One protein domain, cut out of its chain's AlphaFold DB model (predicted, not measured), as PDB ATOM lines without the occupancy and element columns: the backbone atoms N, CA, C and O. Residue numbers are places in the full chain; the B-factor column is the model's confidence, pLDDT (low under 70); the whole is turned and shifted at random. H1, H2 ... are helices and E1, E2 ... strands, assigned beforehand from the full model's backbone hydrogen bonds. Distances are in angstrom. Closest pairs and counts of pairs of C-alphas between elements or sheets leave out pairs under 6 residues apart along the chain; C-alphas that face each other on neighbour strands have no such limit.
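Overview. This is residues 42 to 183 of the 387 residues of an uncharacterized protein of Caenorhabditis elegans (UniProt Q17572). A small, strongly twisted sheet of three strands, E1, E3 and E2, is met by two long helices, H2 and H3, which lie side by side, graze the sheet near their last residues and reach away from it. Two short helices, H4 and H5, sit by the end of the sheet where E1 begins and E3 ends, and the long link of residues 86 to 107 leads from the last residue of H2 back to the first of H3. The printed part has 142 residues, with five named helices and three named strands in the order E1, H1, H2, H3, H4, H5, E2, E3. The sheet's order is E1, E3, E2, antiparallel throughout, and the class is mixed, helices and strands. The whole is compact by its radius of gyration of the C-alphas, 16.3 A, with an elongated outline spanning 54 by 31 by 21 A.

Along the chain. E1, residues 45 to 50, begins at C-alpha 45 (152.184, 143.664, 98.928). E3, residues 175 to 182, is 20.8 A long and ends at C-alpha 182 (149.314, 143.999, 90.812). E2, residues 162 to 170, is 22.1 A long and bends by 63 degrees at residue 167. H2, residues 65 to 85, is 29.9 A long. H3, residues 108 to 131, is 34.0 A long and begins at C-alpha 108 (118.177, 114.370, 104.110). The short helices are H1, residues 52 to 56, H4, residues 144 to 150, and H5, residues 155 to 161.

Arrangement. E3 is the inner strand. It is antiparallel to E1, with N 47 and O 178 within hydrogen-bond range at 2.9 A. E2 and E3 form a hairpin, with N 165 and O 179 at 2.8 A. Residues 89 to 90 pair with residues 168 to 169 of E2, parallel. H2 and H3 touch, the C-alphas of Leu 71 and Tyr 114 being closest at 5.7 A, at a shallow tilt of 21 degrees, the same way. H2 only grazes the sheet with residues 79 to 84, H3 with 128 to 131, and H5 with 156 to 161. H4 is on the sheet over E3 at a height of 9.3 A, and runs along the strands, at 25 degrees to E3 on the local plane. H4 and H5 only just touch, with 3 pairs of C-alphas within 8 A; the closest are Ile 147 and Phe 158, 6.2 A. H1 is not on the sheet and is close to H3 but not clearly touching, the C-alphas of Val 55 and Phe 121 being closest at 7.7 A. In H1 to H5 every O i to N i+4 pair is within hydrogen-bond range.

Size, cuts and confidence. The farthest C-alphas, Gln 42 and Ser 104, are 54.8 A apart. The printed part has no cut. The links H2 to H3 and H3 to H4 are long. Mean pLDDT of the printed part is 84.3; residues 42, 92 to 98 and 183 are under 70.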
ATOM      1  N   GLN A  42     158.430 144.100  92.752       69.52
ATOM      2  CA  GLN A  42     158.631 145.155  93.751       69.52
ATOM      3  C   GLN A  42     157.339 145.839  94.228       69.52
ATOM      4  O   GLN A  42     157.315 146.394  95.321       69.52
ATOM      5  N   HIS A  43     156.260 145.759  93.449       73.65
ATOM      6  CA  HIS A  43     154.939 146.281  93.800       73.65
ATOM      7  C   HIS A  43     154.055 145.237  94.495       73.65
ATOM      8  O   HIS A  43     152.893 145.509  94.794       73.65
ATOM      9  N   CYS A  44     154.577 144.035  94.764       81.13
ATOM     10  CA  CYS A  44     153.823 143.038  95.503       81.13
ATOM     11  C   CYS A  44     153.699 143.428  96.983       81.13
ATOM     12  O   CYS A  44     154.696 143.713  97.648       81.13
ATOM     13  N   VAL A  45     152.489 143.348  97.528       84.39
ATOM     14  CA  VAL A  45     152.184 143.664  98.928       84.39
ATOM     15  C   VAL A  45     151.767 142.409  99.696       84.39
ATOM     16  O   VAL A  45     151.082 141.548  99.139       84.39
ATOM     17  N   PRO A  46     152.161 142.261 100.973       87.34
ATOM     18  CA  PRO A  46     151.648 141.184 101.808       87.34
ATOM     19  C   PRO A  46     150.155 141.392 102.088       87.34
ATOM     20  O   PRO A  46     149.707 142.515 102.332       87.34
ATOM     21  N   TYR A  47     149.395 140.300 102.087       87.87
ATOM     22  CA  TYR A  47     147.971 140.294 102.408       87.87
ATOM     23  C   TYR A  47     147.565 138.989 103.085       87.87
ATOM     24  O   TYR A  47     147.961 137.902 102.660       87.87
ATOM     25  N   THR A  48     146.748 139.099 104.124       90.53
ATOM     26  CA  THR A  48     146.143 137.952 104.798       90.53
ATOM     27  C   THR A  48     144.718 137.796 104.297       90.53
ATOM     28  O   THR A  48     143.876 138.644 104.571       90.53
ATOM     29  N   LEU A  49     144.459 136.705 103.582       89.81
ATOM     30  CA  LEU A  49     143.114 136.327 103.177       89.81
ATOM     31  C   LEU A  49     142.433 135.593 104.336       89.81
ATOM     32  O   LEU A  49     142.917 134.537 104.755       89.81
ATOM     33  N   ASP A  50     141.326 136.140 104.833       89.79
ATOM     34  CA  ASP A  50     140.486 135.498 105.843       89.79
ATOM     35  C   ASP A  50     139.366 134.694 105.169       89.79
ATOM     36  O   ASP A  50     138.525 135.238 104.456       89.79
ATOM     37  N   LEU A  51     139.353 133.377 105.383       90.92
ATOM     38  CA  LEU A  51     138.339 132.490 104.814       90.92
ATOM     39  C   LEU A  51     137.085 132.392 105.694       90.92
ATOM     40  O   LEU A  51     136.099 131.795 105.260       90.92
ATOM     41  N   ASN A  52     137.088 132.945 106.913       88.96
ATOM     42  CA  ASN A  52     135.951 132.849 107.828       88.96
ATOM     43  C   ASN A  52     134.707 133.534 107.265       88.96
ATOM     44  O   ASN A  52     133.616 132.988 107.393       88.96
ATOM     45  N   GLU A  53     134.844 134.683 106.600       83.78
ATOM     46  CA  GLU A  53     133.707 135.355 105.955       83.78
ATOM     47  C   GLU A  53     133.070 134.476 104.875       83.78
ATOM     48  O   GLU A  53     131.850 134.300 104.846       83.78
ATOM     49  N   PHE A  54     133.895 133.823 104.053       87.70
ATOM     50  CA  PHE A  54     133.419 132.869 103.056       87.70
ATOM     51  C   PHE A  54     132.738 131.654 103.703       87.70
ATOM     52  O   PHE A  54     131.649 131.265 103.285       87.70
ATOM     53  N   VAL A  55     133.324 131.080 104.755       87.19
ATOM     54  CA  VAL A  55     132.726 129.953 105.492       87.19
ATOM     55  C   VAL A  55     131.400 130.349 106.149       87.19
ATOM     56  O   VAL A  55     130.440 129.582 106.106       87.19
ATOM     57  N   ASN A  56     131.307 131.565 106.691       85.32
ATOM     58  CA  ASN A  56     130.089 132.114 107.287       85.32
ATOM     59  C   ASN A  56     128.996 132.410 106.247       85.32
ATOM     60  O   ASN A  56     127.823 132.498 106.605       85.32
ATOM     61  N   SER A  57     129.351 132.527 104.962       84.22
ATOM     62  CA  SER A  57     128.381 132.675 103.869       84.22
ATOM     63  C   SER A  57     127.614 131.381 103.558       84.22
ATOM     64  O   SER A  57     126.617 131.403 102.828       84.22
ATOM     65  N   PHE A  58     128.053 130.235 104.089       85.94
ATOM     66  CA  PHE A  58     127.342 128.975 103.910       85.94
ATOM     67  C   PHE A  58     126.015 129.006 104.657       85.94
ATOM     68  O   PHE A  58     125.939 129.326 105.842       85.94
ATOM     69  N   ASN A  59     124.939 128.632 103.965       74.89
ATOM     70  CA  ASN A  59     123.630 128.545 104.591       74.89
ATOM     71  C   ASN A  59     123.592 127.349 105.556       74.89
ATOM     72  O   ASN A  59     123.266 126.234 105.163       74.89
ATOM     73  N   THR A  60     123.928 127.587 106.825       81.06
ATOM     74  CA  THR A  60     123.877 126.570 107.889       81.06
ATOM     75  C   THR A  60     122.701 126.759 108.847       81.06
ATOM     76  O   THR A  60     122.579 126.023 109.829       81.06
ATOM     77  N   ASN A  61     121.842 127.753 108.591       79.73
ATOM     78  CA  ASN A  61     120.763 128.153 109.501       79.73
ATOM     79  C   ASN A  61     119.741 127.037 109.705       79.73
ATOM     80  O   ASN A  61     119.250 126.841 110.814       79.73
ATOM     81  N   ASN A  62     119.463 126.279 108.645       82.40
ATOM     82  CA  ASN A  62     118.535 125.162 108.717       82.40
ATOM     83  C   ASN A  62     119.184 123.891 109.259       82.40
ATOM     84  O   ASN A  62     118.435 123.020 109.677       82.40
ATOM     85  N   MET A  63     120.516 123.772 109.287       88.59
ATOM     86  CA  MET A  63     121.207 122.545 109.694       88.59
ATOM     87  C   MET A  63     121.086 122.293 111.198       88.59
ATOM     88  O   MET A  63     121.185 123.226 112.003       88.59
ATOM     89  N   ASN A  64     120.940 121.022 111.583       90.12
ATOM     90  CA  ASN A  64     121.066 120.625 112.982       90.12
ATOM     91  C   ASN A  64     122.520 120.806 113.489       90.12
ATOM     92  O   ASN A  64     123.463 120.977 112.710       90.12
ATOM     93  N   GLU A  65     122.707 120.788 114.810       89.23
ATOM     94  CA  GLU A  65     124.012 121.035 115.445       89.23
ATOM     95  C   GLU A  65     125.074 119.996 115.049       89.23
ATOM     96  O   GLU A  65     126.212 120.365 114.759       89.23
ATOM     97  N   TYR A  66     124.689 118.717 114.955       89.07
ATOM     98  CA  TYR A  66     125.578 117.633 114.530       89.07
ATOM     99  C   TYR A  66     126.133 117.874 113.119       89.07
ATOM    100  O   TYR A  66     127.349 117.878 112.917       89.07
ATOM    101  N   SER A  67     125.260 118.142 112.145       89.74
ATOM    102  CA  SER A  67     125.633 118.395 110.753       89.74
ATOM    103  C   SER A  67     126.448 119.677 110.597       89.74
ATOM    104  O   SER A  67     127.405 119.687 109.824       89.74
ATOM    105  N   ARG A  68     126.132 120.740 111.352       89.48
ATOM    106  CA  ARG A  68     126.925 121.980 111.359       89.48
ATOM    107  C   ARG A  68     128.335 121.743 111.906       89.48
ATOM    108  O   ARG A  68     129.309 122.169 111.289       89.48
ATOM    109  N   GLY A  69     128.451 121.025 113.023       89.16
ATOM    110  CA  GLY A  69     129.739 120.659 113.612       89.16
ATOM    111  C   GLY A  69     130.568 119.753 112.698       89.16
ATOM    112  O   GLY A  69     131.782 119.940 112.584       89.16
ATOM    113  N   LEU A  70     129.927 118.808 111.998       89.94
ATOM    114  CA  LEU A  70     130.614 117.962 111.022       89.94
ATOM    115  C   LEU A  70     131.088 118.765 109.805       89.94
ATOM    116  O   LEU A  70     132.234 118.596 109.393       89.94
ATOM    117  N   LEU A  71     130.259 119.674 109.276       91.03
ATOM    118  CA  LEU A  71     130.643 120.572 108.182       91.03
ATOM    119  C   LEU A  71     131.868 121.409 108.554       91.03
ATOM    120  O   LEU A  71     132.819 121.469 107.780       91.03
ATOM    121  N   GLN A  72     131.884 122.003 109.750       90.01
ATOM    122  CA  GLN A  72     133.027 122.782 110.218       90.01
ATOM    123  C   GLN A  72     134.297 121.923 110.265       90.01
ATOM    124  O   GLN A  72     135.298 122.277 109.647       90.01
ATOM    125  N   LYS A  73     134.260 120.749 110.912       89.19
ATOM    126  CA  LYS A  73     135.415 119.828 110.941       89.19
ATOM    127  C   LYS A  73     135.890 119.458 109.537       89.19
ATOM    128  O   LYS A  73     137.095 119.437 109.282       89.19
ATOM    129  N   ARG A  74     134.951 119.195 108.624       90.59
ATOM    130  CA  ARG A  74     135.244 118.859 107.231       90.59
ATOM    131  C   ARG A  74     135.947 120.010 106.510       90.59
ATOM    132  O   ARG A  74     136.972 119.765 105.892       90.59
ATOM    133  N   ILE A  75     135.470 121.247 106.654       92.40
ATOM    134  CA  ILE A  75     136.092 122.451 106.073       92.40
ATOM    135  C   ILE A  75     137.542 122.607 106.539       92.40
ATOM    136  O   ILE A  75     138.436 122.756 105.711       92.40
ATOM    137  N   PHE A  76     137.787 122.518 107.847       90.98
ATOM    138  CA  PHE A  76     139.129 122.637 108.420       90.98
ATOM    139  C   PHE A  76     140.077 121.530 107.925       90.98
ATOM    140  O   PHE A  76     141.214 121.805 107.540       90.98
ATOM    141  N   THR A  77     139.587 120.286 107.860       90.26
ATOM    142  CA  THR A  77     140.354 119.151 107.318       90.26
ATOM    143  C   THR A  77     140.682 119.362 105.842       90.26
ATOM    144  O   THR A  77     141.816 119.158 105.411       90.26
ATOM    145  N   SER A  78     139.694 119.792 105.056       91.91
ATOM    146  CA  SER A  78     139.862 120.080 103.635       91.91
ATOM    147  C   SER A  78     140.824 121.248 103.406       91.91
ATOM    148  O   SER A  78     141.608 121.193 102.462       91.91
ATOM    149  N   PHE A  79     140.821 122.271 104.268       93.49
ATOM    150  CA  PHE A  79     141.759 123.391 104.191       93.49
ATOM    151  C   PHE A  79     143.209 122.934 104.386       93.49
ATOM    152  O   PHE A  79     144.041 123.189 103.514       93.49
ATOM    153  N   ASP A  80     143.503 122.192 105.462       91.06
ATOM    154  CA  ASP A  80     144.845 121.636 105.707       91.06
ATOM    155  C   ASP A  80     145.291 120.717 104.558       91.06
ATOM    156  O   ASP A  80     146.382 120.878 104.004       91.06
ATOM    157  N   ALA A  81     144.415 119.803 104.125       89.86
ATOM    158  CA  ALA A  81     144.706 118.880 103.032       89.86
ATOM    159  C   ALA A  81     144.999 119.607 101.709       89.86
ATOM    160  O   ALA A  81     145.911 119.213 100.979       89.86
ATOM    161  N   ILE A  82     144.256 120.672 101.391       91.30
ATOM    162  CA  ILE A  82     144.483 121.473 100.184       91.30
ATOM    163  C   ILE A  82     145.788 122.267 100.302       91.30
ATOM    164  O   ILE A  82     146.590 122.201  99.378       91.30
ATOM    165  N   CYS A  83     146.069 122.935 101.424       90.25
ATOM    166  CA  CYS A  83     147.341 123.644 101.606       90.25
ATOM    167  C   CYS A  83     148.549 122.717 101.423       90.25
ATOM    168  O   CYS A  83     149.473 123.046 100.680       90.25
ATOM    169  N   ARG A  84     148.503 121.513 102.007       87.01
ATOM    170  CA  ARG A  84     149.551 120.493 101.837       87.01
ATOM    171  C   ARG A  84     149.649 119.990 100.405       87.01
ATOM    172  O   ARG A  84     150.747 119.908  99.870       87.01
ATOM    173  N   LYS A  85     148.514 119.690  99.764       85.86
ATOM    174  CA  LYS A  85     148.478 119.274  98.353       85.86
ATOM    175  C   LYS A  85     149.134 120.316  97.441       85.86
ATOM    176  O   LYS A  85     149.719 119.961  96.425       85.86
ATOM    177  N   PHE A  86     149.023 121.586  97.810       82.44
ATOM    178  CA  PHE A  86     149.563 122.720  97.075       82.44
ATOM    179  C   PHE A  86     150.981 123.120  97.544       82.44
ATOM    180  O   PHE A  86     151.504 124.130  97.083       82.44
ATOM    181  N   ASN A  87     151.621 122.324  98.419       82.48
ATOM    182  CA  ASN A  87     152.940 122.575  99.021       82.48
ATOM    183  C   ASN A  87     153.070 123.946  99.711       82.48
ATOM    184  O   ASN A  87     154.150 124.534  99.760       82.48
ATOM    185  N   ILE A  88     151.970 124.460 100.259       84.12
ATOM    186  CA  ILE A  88     151.953 125.704 101.028       84.12
ATOM    187  C   ILE A  88     152.317 125.370 102.476       84.12
ATOM    188  O   ILE A  88     151.772 124.435 103.068       84.12
ATOM    189  N   GLN A  89     153.243 126.135 103.054       85.44
ATOM    190  CA  GLN A  89     153.706 125.913 104.421       85.44
ATOM    191  C   GLN A  89     152.540 126.078 105.411       85.44
ATOM    192  O   GLN A  89     151.702 126.960 105.238       85.44
ATOM    193  N   THR A  90     152.456 125.238 106.444       84.25
ATOM    194  CA  THR A  90     151.404 125.325 107.475       84.25
ATOM    195  C   THR A  90     152.017 125.740 108.810       84.25
ATOM    196  O   THR A  90     153.042 125.203 109.217       84.25
ATOM    197  N   GLU A  91     151.411 126.722 109.483       81.15
ATOM    198  CA  GLU A  91     151.941 127.303 110.734       81.15
ATOM    199  C   GLU A  91     151.765 126.413 111.977       81.15
ATOM    200  O   GLU A  91     152.328 126.720 113.023       81.15
ATOM    201  N   ASN A  92     150.995 125.323 111.897       68.97
ATOM    202  CA  ASN A  92     150.595 124.532 113.064       68.97
ATOM    203  C   ASN A  92     150.727 123.020 112.815       68.97
ATOM    204  O   ASN A  92     150.657 122.562 111.673       68.97
ATOM    205  N   GLU A  93     150.883 122.250 113.900       60.22
ATOM    206  CA  GLU A  93     150.877 120.780 113.877       60.22
ATOM    207  C   GLU A  93     149.594 120.221 113.245       60.22
ATOM    208  O   GLU A  93     148.534 120.850 113.304       60.22
ATOM    209  N   GLN A  94     149.712 119.029 112.638       60.47
ATOM    210  CA  GLN A  94     148.596 118.310 112.024       60.47
ATOM    211  C   GLN A  94     147.441 118.194 113.018       60.47
ATOM    212  O   GLN A  94     147.579 117.508 114.031       60.47
ATOM    213  N   PRO A  95     146.289 118.816 112.745       63.16
ATOM    214  CA  PRO A  95     145.133 118.574 113.574       63.16
ATOM    215  C   PRO A  95     144.650 117.146 113.288       63.16
ATOM    216  O   PRO A  95     144.396 116.782 112.137       63.16
ATOM    217  N   GLU A  96     144.523 116.316 114.323       61.96
ATOM    218  CA  GLU A  96     143.879 115.010 114.190       61.96
ATOM    219  C   GLU A  96     142.373 115.205 113.988       61.96
ATOM    220  O   GLU A  96     141.601 115.415 114.929       61.96
ATOM    221  N   TYR A  97     141.935 115.139 112.734       64.03
ATOM    222  CA  TYR A  97     140.519 115.159 112.398       64.03
ATOM    223  C   TYR A  97     139.977 113.729 112.301       64.03
ATOM    224  O   TYR A  97     140.012 113.105 111.242       64.03
ATOM    225  N   ASN A  98     139.398 113.219 113.391       66.52
ATOM    226  CA  ASN A  98     138.530 112.040 113.321       66.52
ATOM    227  C   ASN A  98     137.193 112.425 112.665       66.52
ATOM    228  O   ASN A  98     136.231 112.812 113.336       66.52
ATOM    229  N   LEU A  99     137.146 112.346 111.335       70.01
ATOM    230  CA  LEU A  99     135.923 112.481 110.545       70.01
ATOM    231  C   LEU A  99     135.210 111.127 110.473       70.01
ATOM    232  O   LEU A  99     135.381 110.367 109.523       70.01
ATOM    233  N   THR A 100     134.406 110.813 111.484       75.76
ATOM    234  CA  THR A 100     133.444 109.709 111.396       75.76
ATOM    235  C   THR A 100     132.083 110.277 111.015       75.76
ATOM    236  O   THR A 100     131.467 110.999 111.799       75.76
ATOM    237  N   GLU A 101     131.626 109.980 109.798       78.17
ATOM    238  CA  GLU A 101     130.309 110.402 109.320       78.17
ATOM    239  C   GLU A 101     129.239 109.398 109.774       78.17
ATOM    240  O   GLU A 101     129.187 108.273 109.277       78.17
ATOM    241  N   ASP A 102     128.355 109.802 110.687       83.20
ATOM    242  CA  ASP A 102     127.149 109.041 111.017       83.20
ATOM    243  C   ASP A 102     125.950 109.632 110.270       83.20
ATOM    244  O   ASP A 102     125.314 110.601 110.696       83.20
ATOM    245  N   ARG A 103     125.624 109.024 109.126       78.83
ATOM    246  CA  ARG A 103     124.493 109.454 108.291       78.83
ATOM    247  C   ARG A 103     123.148 109.359 109.011       78.83
ATOM    248  O   ARG A 103     122.228 110.071 108.621       78.83
ATOM    249  N   SER A 104     123.016 108.515 110.037       84.90
ATOM    250  CA  SER A 104     121.753 108.358 110.769       84.90
ATOM    251  C   SER A 104     121.378 109.601 111.589       84.90
ATOM    252  O   SER A 104     120.203 109.806 111.886       84.90
ATOM    253  N   GLN A 105     122.351 110.467 111.890       86.60
ATOM    254  CA  GLN A 105     122.157 111.711 112.643       86.60
ATOM    255  C   GLN A 105     121.874 112.930 111.751       86.60
ATOM    256  O   GLN A 105     121.661 114.038 112.251       86.60
ATOM    257  N   MET A 106     121.851 112.750 110.426       86.70
ATOM    258  CA  MET A 106     121.595 113.824 109.469       86.70
ATOM    259  C   MET A 106     120.215 113.694 108.842       86.70
ATOM    260  O   MET A 106     119.832 112.634 108.346       86.70
ATOM    261  N   ARG A 107     119.477 114.806 108.772       88.14
ATOM    262  CA  ARG A 107     118.296 114.865 107.905       88.14
ATOM    263  C   ARG A 107     118.751 114.863 106.447       88.14
ATOM    264  O   ARG A 107     119.850 115.309 106.134       88.14
ATOM    265  N   TYR A 108     117.877 114.425 105.544       86.94
ATOM    266  CA  TYR A 108     118.177 114.370 104.110       86.94
ATOM    267  C   TYR A 108     118.707 115.707 103.553       86.94
ATOM    268  O   TYR A 108     119.728 115.721 102.869       86.94
ATOM    269  N   LEU A 109     118.056 116.829 103.895       88.89
ATOM    270  CA  LEU A 109     118.502 118.163 103.473       88.89
ATOM    271  C   LEU A 109     119.816 118.587 104.145       88.89
ATOM    272  O   LEU A 109     120.671 119.142 103.468       88.89
ATOM    273  N   ASP A 110     120.033 118.247 105.421       90.51
ATOM    274  CA  ASP A 110     121.297 118.556 106.112       90.51
ATOM    275  C   ASP A 110     122.478 117.821 105.474       90.51
ATOM    276  O   ASP A 110     123.564 118.378 105.347       90.51
ATOM    277  N   TYR A 111     122.265 116.570 105.056       88.52
ATOM    278  CA  TYR A 111     123.262 115.785 104.335       88.52
ATOM    279  C   TYR A 111     123.549 116.372 102.947       88.52
ATOM    280  O   TYR A 111     124.705 116.416 102.521       88.52
ATOM    281  N   PHE A 112     122.517 116.838 102.236       88.75
ATOM    282  CA  PHE A 112     122.691 117.536 100.964       88.75
ATOM    283  C   PHE A 112     123.505 118.827 101.144       88.75
ATOM    284  O   PHE A 112     124.527 118.988 100.478       88.75
ATOM    285  N   ASP A 113     123.120 119.689 102.090       90.02
ATOM    286  CA  ASP A 113     123.797 120.960 102.375       90.02
ATOM    287  C   ASP A 113     125.237 120.749 102.871       90.02
ATOM    288  O   ASP A 113     126.148 121.460 102.447       90.02
ATOM    289  N   TYR A 114     125.473 119.741 103.720       90.70
ATOM    290  CA  TYR A 114     126.810 119.336 104.169       90.70
ATOM    291  C   TYR A 114     127.724 119.006 102.983       90.70
ATOM    292  O   TYR A 114     128.798 119.596 102.843       90.70
ATOM    293  N   ASN A 115     127.286 118.100 102.101       89.55
ATOM    294  CA  ASN A 115     128.083 117.694 100.944       89.55
ATOM    295  C   ASN A 115     128.280 118.850  99.967       89.55
ATOM    296  O   ASN A 115     129.389 119.066  99.482       89.55
ATOM    297  N   TRP A 116     127.218 119.606  99.695       90.44
ATOM    298  CA  TRP A 116     127.265 120.737  98.781       90.44
ATOM    299  C   TRP A 116     128.250 121.809  99.255       90.44
ATOM    300  O   TRP A 116     129.142 122.194  98.500       90.44
ATOM    301  N   ASN A 117     128.145 122.251 100.512       91.96
ATOM    302  CA  ASN A 117     129.024 123.279 101.073       91.96
ATOM    303  C   ASN A 117     130.472 122.787 101.204       91.96
ATOM    304  O   ASN A 117     131.392 123.536 100.883       91.96
ATOM    305  N   SER A 118     130.693 121.523 101.595       91.74
ATOM    306  CA  SER A 118     132.041 120.941 101.634       91.74
ATOM    307  C   SER A 118     132.686 120.897 100.247       91.74
ATOM    308  O   SER A 118     133.847 121.280 100.099       91.74
ATOM    309  N   LEU A 119     131.961 120.431  99.224       91.47
ATOM    310  CA  LEU A 119     132.474 120.367  97.853       91.47
ATOM    311  C   LEU A 119     132.702 121.763  97.274       91.47
ATOM    312  O   LEU A 119     133.706 121.983  96.597       91.47
ATOM    313  N   ARG A 120     131.803 122.709  97.567       91.50
ATOM    314  CA  ARG A 120     131.946 124.115  97.187       91.50
ATOM    315  C   ARG A 120     133.210 124.718  97.792       91.50
ATOM    316  O   ARG A 120     134.018 125.250  97.041       91.50
ATOM    317  N   PHE A 121     133.411 124.579  99.106       92.84
ATOM    318  CA  PHE A 121     134.614 125.064  99.784       92.84
ATOM    319  C   PHE A 121     135.882 124.494  99.145       92.84
ATOM    320  O   PHE A 121     136.782 125.241  98.772       92.84
ATOM    321  N   GLU A 122     135.933 123.170  98.962       92.59
ATOM    322  CA  GLU A 122     137.084 122.509  98.355       92.59
ATOM    323  C   GLU A 122     137.360 122.987  96.930       92.59
ATOM    324  O   GLU A 122     138.516 123.206  96.574       92.59
ATOM    325  N   ARG A 123     136.321 123.105  96.100       90.39
ATOM    326  CA  ARG A 123     136.441 123.550  94.711       90.39
ATOM    327  C   ARG A 123     136.935 124.990  94.645       90.39
ATOM    328  O   ARG A 123     137.876 125.264  93.908       90.39
ATOM    329  N   ASP A 124     136.314 125.878  95.409       91.12
ATOM    330  CA  ASP A 124     136.589 127.310  95.354       91.12
ATOM    331  C   ASP A 124     137.992 127.607  95.912       91.12
ATOM    332  O   ASP A 124     138.758 128.337  95.288       91.12
ATOM    333  N   LEU A 125     138.400 126.951  97.006       90.94
ATOM    334  CA  LEU A 125     139.763 127.057  97.538       90.94
ATOM    335  C   LEU A 125     140.816 126.472  96.577       90.94
ATOM    336  O   LEU A 125     141.875 127.068  96.383       90.94
ATOM    337  N   LYS A 126     140.532 125.322  95.944       88.76
ATOM    338  CA  LYS A 126     141.408 124.768  94.896       88.76
ATOM    339  C   LYS A 126     141.534 125.741  93.722       88.76
ATOM    340  O   LYS A 126     142.637 125.885  93.216       88.76
ATOM    341  N   SER A 127     140.449 126.406  93.312       85.28
ATOM    342  CA  SER A 127     140.461 127.430  92.255       85.28
ATOM    343  C   SER A 127     141.298 128.646  92.662       85.28
ATOM    344  O   SER A 127     142.185 129.018  91.902       85.28
ATOM    345  N   LEU A 128     141.138 129.182  93.882       86.17
ATOM    346  CA  LEU A 128     141.963 130.285  94.404       86.17
ATOM    347  C   LEU A 128     143.461 129.993  94.263       86.17
ATOM    348  O   LEU A 128     144.215 130.833  93.775       86.17
ATOM    349  N   PHE A 129     143.897 128.809  94.698       85.68
ATOM    350  CA  PHE A 129     145.310 128.454  94.651       85.68
ATOM    351  C   PHE A 129     145.780 128.026  93.259       85.68
ATOM    352  O   PHE A 129     146.923 128.295  92.909       85.68
ATOM    353  N   LEU A 130     144.930 127.373  92.460       78.18
ATOM    354  CA  LEU A 130     145.269 126.952  91.097       78.18
ATOM    355  C   LEU A 130     145.419 128.159  90.169       78.18
ATOM    356  O   LEU A 130     146.377 128.248  89.406       78.18
ATOM    357  N   GLU A 131     144.476 129.092  90.251       77.29
ATOM    358  CA  GLU A 131     144.423 130.281  89.403       77.29
ATOM    359  C   GLU A 131     145.273 131.427  89.958       77.29
ATOM    360  O   GLU A 131     145.509 132.400  89.245       77.29
ATOM    361  N   ASN A 132     145.737 131.323  91.212       79.63
ATOM    362  CA  ASN A 132     146.438 132.390  91.932       79.63
ATOM    363  C   ASN A 132     145.673 133.718  91.846       79.63
ATOM    364  O   ASN A 132     146.252 134.784  91.622       79.63
ATOM    365  N   LYS A 133     144.347 133.649  91.984       82.19
ATOM    366  CA  LYS A 133     143.434 134.786  91.861       82.19
ATOM    367  C   LYS A 133     142.377 134.753  92.945       82.19
ATOM    368  O   LYS A 133     141.755 133.722  93.190       82.19
ATOM    369  N   ILE A 134     142.122 135.911  93.544       82.39
ATOM    370  CA  ILE A 134     140.957 136.104  94.406       82.39
ATOM    371  C   ILE A 134     139.752 136.331  93.486       82.39
ATOM    372  O   ILE A 134     139.533 137.433  92.990       82.39
ATOM    373  N   ASN A 135     139.003 135.262  93.225       79.57
ATOM    374  CA  ASN A 135     137.777 135.290  92.425       79.57
ATOM    375  C   ASN A 135     136.525 135.461  93.308       79.57
ATOM    376  O   ASN A 135     136.607 135.445  94.536       79.57
ATOM    377  N   ASN A 136     135.348 135.570  92.675       73.89
ATOM    378  CA  ASN A 136     134.031 135.544  93.328       73.89
ATOM    379  C   ASN A 136     133.734 134.129  93.865       73.89
ATOM    380  O   ASN A 136     133.052 133.344  93.200       73.89
ATOM    381  N   PRO A 137     134.343 133.750  95.002       79.76
ATOM    382  CA  PRO A 137     133.651 133.903  96.287       79.76
ATOM    383  C   PRO A 137     134.474 134.538  97.426       79.76
ATOM    384  O   PRO A 137     133.971 134.667  98.536       79.76
ATOM    385  N   PHE A 138     135.728 134.909  97.174       85.29
ATOM    386  CA  PHE A 138     136.635 135.493  98.169       85.29
ATOM    387  C   PHE A 138     136.743 137.018  98.056       85.29
ATOM    388  O   PHE A 138     137.267 137.655  98.965       85.29
ATOM    389  N   LEU A 139     136.253 137.612  96.962       83.04
ATOM    390  CA  LEU A 139     136.324 139.060  96.730       83.04
ATOM    391  C   LEU A 139     135.645 139.888  97.827       83.04
ATOM    392  O   LEU A 139     136.139 140.968  98.137       83.04
ATOM    393  N   ASP A 140     134.596 139.361  98.462       79.70
ATOM    394  CA  ASP A 140     133.898 140.039  99.564       79.70
ATOM    395  C   ASP A 140     134.810 140.288 100.783       79.70
ATOM    396  O   ASP A 140     134.610 141.261 101.503       79.70
ATOM    397  N   SER A 141     135.854 139.466 100.966       77.88
ATOM    398  CA  SER A 141     136.841 139.612 102.052       77.88
ATOM    399  C   SER A 141     137.965 140.611 101.753       77.88
ATOM    400  O   SER A 141     138.825 140.893 102.598       77.88
ATOM    401  N   VAL A 142     137.996 141.167 100.538       80.91
ATOM    402  CA  VAL A 142     139.007 142.147 100.143       80.91
ATOM    403  C   VAL A 142     138.537 143.541 100.540       80.91
ATOM    404  O   VAL A 142     137.591 144.089  99.983       80.91
ATOM    405  N   THR A 143     139.243 144.155 101.487       82.93
ATOM    406  CA  THR A 143     138.931 145.519 101.924       82.93
ATOM    407  C   THR A 143     139.211 146.545 100.827       82.93
ATOM    408  O   THR A 143     140.157 146.406 100.047       82.93
ATOM    409  N   GLU A 144     138.453 147.646 100.820       84.68
ATOM    410  CA  GLU A 144     138.684 148.773  99.901       84.68
ATOM    411  C   GLU A 144     140.117 149.329 100.021       84.68
ATOM    412  O   GLU A 144     140.736 149.716  99.031       84.68
ATOM    413  N   GLU A 145     140.691 149.308 101.228       82.77
ATOM    414  CA  GLU A 145     142.091 149.673 101.459       82.77
ATOM    415  C   GLU A 145     143.072 148.753 100.727       82.77
ATOM    416  O   GLU A 145     144.076 149.231 100.200       82.77
ATOM    417  N   THR A 146     142.797 147.447 100.679       80.74
ATOM    418  CA  THR A 146     143.635 146.472  99.967       80.74
ATOM    419  C   THR A 146     143.547 146.684  98.460       80.74
ATOM    420  O   THR A 146     144.578 146.680  97.792       80.74
ATOM    421  N   ILE A 147     142.344 146.948  97.938       82.83
ATOM    422  CA  ILE A 147     142.111 147.273  96.522       82.83
ATOM    423  C   ILE A 147     142.937 148.503  96.128       82.83
ATOM    424  O   ILE A 147     143.753 148.437  95.208       82.83
ATOM    425  N   LYS A 148     142.819 149.592  96.900       81.82
ATOM    426  CA  LYS A 148     143.583 150.829  96.673       81.82
ATOM    427  C   LYS A 148     145.090 150.626  96.824       81.82
ATOM    428  O   LYS A 148     145.854 151.155  96.024       81.82
ATOM    429  N   ARG A 149     145.535 149.855  97.824       76.80
ATOM    430  CA  ARG A 149     146.961 149.564  98.055       76.80
ATOM    431  C   ARG A 149     147.568 148.735  96.928       76.80
ATOM    432  O   ARG A 149     148.730 148.942  96.600       76.80
ATOM    433  N   ALA A 150     146.796 147.822  96.345       73.81
ATOM    434  CA  ALA A 150     147.210 147.084  95.162       73.81
ATOM    435  C   ALA A 150     147.304 147.988  93.919       73.81
ATOM    436  O   ALA A 150     147.941 147.595  92.957       73.81
ATOM    437  N   GLY A 151     146.721 149.192  93.924       75.12
ATOM    438  CA  GLY A 151     146.665 150.069  92.751       75.12
ATOM    439  C   GLY A 151     145.479 149.788  91.826       75.12
ATOM    440  O   GLY A 151     145.443 150.313  90.718       75.12
ATOM    441  N   ALA A 152     144.510 148.987  92.279       79.73
ATOM    442  CA  ALA A 152     143.277 148.724  91.550       79.73
ATOM    443  C   ALA A 152     142.260 149.857  91.759       79.73
ATOM    444  O   ALA A 152     142.132 150.398  92.862       79.73
ATOM    445  N   ASN A 153     141.500 150.182  90.712       83.16
ATOM    446  CA  ASN A 153     140.447 151.201  90.787       83.16
ATOM    447  C   ASN A 153     139.183 150.690  91.491       83.16
ATOM    448  O   ASN A 153     138.519 151.444  92.204       83.16
ATOM    449  N   ASP A 154     138.845 149.417  91.284       84.65
ATOM    450  CA  ASP A 154     137.672 148.760  91.853       84.65
ATOM    451  C   ASP A 154     137.904 147.248  92.057       84.65
ATOM    452  O   ASP A 154     138.982 146.710  91.787       84.65
ATOM    453  N   VAL A 155     136.881 146.552  92.563       84.42
ATOM    454  CA  VAL A 155     136.916 145.105  92.843       84.42
ATOM    455  C   VAL A 155     137.137 144.273  91.569       84.42
ATOM    456  O   VAL A 155     137.811 143.244  91.617       84.42
ATOM    457  N   LEU A 156     136.585 144.695  90.426       83.15
ATOM    458  CA  LEU A 156     136.708 143.965  89.162       83.15
ATOM    459  C   LEU A 156     138.118 144.110  88.585       83.15
ATOM    460  O   LEU A 156     138.716 143.117  88.172       83.15
ATOM    461  N   ASP A 157     138.665 145.322  88.618       81.49
ATOM    462  CA  ASP A 157     140.039 145.637  88.234       81.49
ATOM    463  C   ASP A 157     141.032 144.858  89.110       81.49
ATOM    464  O   ASP A 157     141.951 144.211  88.604       81.49
ATOM    465  N   PHE A 158     140.774 144.795  90.422       84.25
ATOM    466  CA  PHE A 158     141.539 143.971  91.354       84.25
ATOM    467  C   PHE A 158     141.508 142.488  90.956       84.25
ATOM    468  O   PHE A 158     142.563 141.877  90.787       84.25
ATOM    469  N   ALA A 159     140.326 141.907  90.741       81.90
ATOM    470  CA  ALA A 159     140.177 140.494  90.375       81.90
ATOM    471  C   ALA A 159     140.855 140.134  89.037       81.90
ATOM    472  O   ALA A 159     141.337 139.014  88.831       81.90
ATOM    473  N   GLN A 160     140.896 141.080  88.097       78.97
ATOM    474  CA  GLN A 160     141.477 140.867  86.774       78.97
ATOM    475  C   GLN A 160     143.001 141.016  86.767       78.97
ATOM    476  O   GLN A 160     143.685 140.158  86.192       78.97
ATOM    477  N   LYS A 161     143.526 142.073  87.400       77.75
ATOM    478  CA  LYS A 161     144.936 142.479  87.302       77.75
ATOM    479  C   LYS A 161     145.821 141.974  88.436       77.75
ATOM    480  O   LYS A 161     147.042 141.987  88.283       77.75
ATOM    481  N   THR A 162     145.257 141.478  89.535       80.65
ATOM    482  CA  THR A 162     146.071 140.903  90.613       80.65
ATOM    483  C   THR A 162     146.433 139.441  90.376       80.65
ATOM    484  O   THR A 162     145.709 138.670  89.741       80.65
ATOM    485  N   THR A 163     147.602 139.064  90.887       80.47
ATOM    486  CA  THR A 163     148.025 137.676  91.082       80.47
ATOM    487  C   THR A 163     148.357 137.488  92.552       80.47
ATOM    488  O   THR A 163     149.023 138.330  93.153       80.47
ATOM    489  N   VAL A 164     147.908 136.388  93.135       82.64
ATOM    490  CA  VAL A 164     148.045 136.084  94.556       82.64
ATOM    491  C   VAL A 164     148.953 134.885  94.725       82.64
ATOM    492  O   VAL A 164     148.688 133.823  94.184       82.64
ATOM    493  N   PHE A 165     150.015 135.043  95.509       84.01
ATOM    494  CA  PHE A 165     150.935 133.968  95.858       84.01
ATOM    495  C   PHE A 165     150.711 133.538  97.303       84.01
ATOM    496  O   PHE A 165     151.208 134.222  98.205       84.01
ATOM    497  N   PRO A 166     150.029 132.412  97.554       86.64
ATOM    498  CA  PRO A 166     149.992 131.816  98.879       86.64
ATOM    499  C   PRO A 166     151.410 131.529  99.385       86.64
ATOM    500  O   PRO A 166     152.267 131.028  98.655       86.64
ATOM    501  N   LYS A 167     151.667 131.890 100.639       88.15
ATOM    502  CA  LYS A 167     152.937 131.660 101.336       88.15
ATOM    503  C   LYS A 167     152.760 130.644 102.446       88.15
ATOM    504  O   LYS A 167     153.467 129.640 102.474       88.15
ATOM    505  N   THR A 168     151.775 130.902 103.296       90.98
ATOM    506  CA  THR A 168     151.559 130.141 104.519       90.98
ATOM    507  C   THR A 168     150.068 130.006 104.784       90.98
ATOM    508  O   THR A 168     149.320 130.971 104.626       90.98
ATOM    509  N   CYS A 169     149.632 128.830 105.213       92.66
ATOM    510  CA  CYS A 169     148.284 128.595 105.709       92.66
ATOM    511  C   CYS A 169     148.284 128.513 107.238       92.66
ATOM    512  O   CYS A 169     149.010 127.708 107.832       92.66
ATOM    513  N   ASN A 170     147.405 129.278 107.881       92.46
ATOM    514  CA  ASN A 170     147.084 129.107 109.290       92.46
ATOM    515  C   ASN A 170     145.760 128.352 109.419       92.46
ATOM    516  O   ASN A 170     144.676 128.939 109.411       92.46
ATOM    517  N   VAL A 171     145.858 127.027 109.557       88.32
ATOM    518  CA  VAL A 171     144.689 126.136 109.622       88.32
ATOM    519  C   VAL A 171     143.752 126.513 110.769       88.32
ATOM    520  O   VAL A 171     142.542 126.517 110.586       88.32
ATOM    521  N   LYS A 172     144.289 126.888 111.936       87.08
ATOM    522  CA  LYS A 172     143.491 127.218 113.127       87.08
ATOM    523  C   LYS A 172     142.666 128.492 112.951       87.08
ATOM    524  O   LYS A 172     141.545 128.557 113.444       87.08
ATOM    525  N   GLN A 173     143.234 129.500 112.296       89.81
ATOM    526  CA  GLN A 173     142.581 130.791 112.078       89.81
ATOM    527  C   GLN A 173     141.777 130.843 110.773       89.81
ATOM    528  O   GLN A 173     141.072 131.821 110.561       89.81
ATOM    529  N   MET A 174     141.856 129.812 109.920       90.49
ATOM    530  CA  MET A 174     141.278 129.815 108.570       90.49
ATOM    531  C   MET A 174     141.790 130.984 107.717       90.49
ATOM    532  O   MET A 174     141.037 131.593 106.962       90.49
ATOM    533  N   THR A 175     143.084 131.293 107.827       92.80
ATOM    534  CA  THR A 175     143.707 132.381 107.066       92.80
ATOM    535  C   THR A 175     144.829 131.881 106.165       92.80
ATOM    536  O   THR A 175     145.526 130.906 106.469       92.80
ATOM    537  N   VAL A 176     145.016 132.565 105.038       91.62
ATOM    538  CA  VAL A 176     146.137 132.348 104.121       91.62
ATOM    539  C   VAL A 176     146.962 133.625 104.068       91.62
ATOM    540  O   VAL A 176     146.475 134.676 103.657       91.62
ATOM    541  N   GLN A 177     148.227 133.547 104.466       92.06
ATOM    542  CA  GLN A 177     149.187 134.613 104.211       92.06
ATOM    543  C   GLN A 177     149.612 134.546 102.748       92.06
ATOM    544  O   GLN A 177     150.057 133.504 102.261       92.06
ATOM    545  N   THR A 178     149.482 135.663 102.045       88.57
ATOM    546  CA  THR A 178     149.718 135.767 100.606       88.57
ATOM    547  C   THR A 178     150.572 136.985 100.270       88.57
ATOM    548  O   THR A 178     150.682 137.927 101.055       88.57
ATOM    549  N   MET A 179     151.168 136.977  99.079       85.95
ATOM    550  CA  MET A 179     151.643 138.191  98.415       85.95
ATOM    551  C   MET A 179     150.710 138.503  97.251       85.95
ATOM    552  O   MET A 179     150.562 137.667  96.363       85.95
ATOM    553  N   ILE A 180     150.119 139.693  97.234       85.49
ATOM    554  CA  ILE A 180     149.356 140.200  96.094       85.49
ATOM    555  C   ILE A 180     150.300 141.009  95.222       85.49
ATOM    556  O   ILE A 180     150.899 141.966  95.696       85.49
ATOM    557  N   CYS A 181     150.399 140.658  93.951       80.06
ATOM    558  CA  CYS A 181     151.125 141.410  92.942       80.06
ATOM    559  C   CYS A 181     150.123 142.009  91.964       80.06
ATOM    560  O   CYS A 181     149.329 141.273  91.371       80.06
ATOM    561  N   PHE A 182     150.147 143.327  91.798       75.49
ATOM    562  CA  PHE A 182     149.314 143.999  90.812       75.49
ATOM    563  C   PHE A 182     150.061 144.117  89.493       75.49
ATOM    564  O   PHE A 182     151.203 144.576  89.460       75.49
ATOM    565  N   ASN A 183     149.413 143.700  88.409       68.50
ATOM    566  CA  ASN A 183     149.922 143.957  87.077       68.50
ATOM    567  C   ASN A 183     149.599 145.406  86.702       68.50
ATOM    568  O   ASN A 183     148.450 145.723  86.391       68.50
TER     569      ASN A 183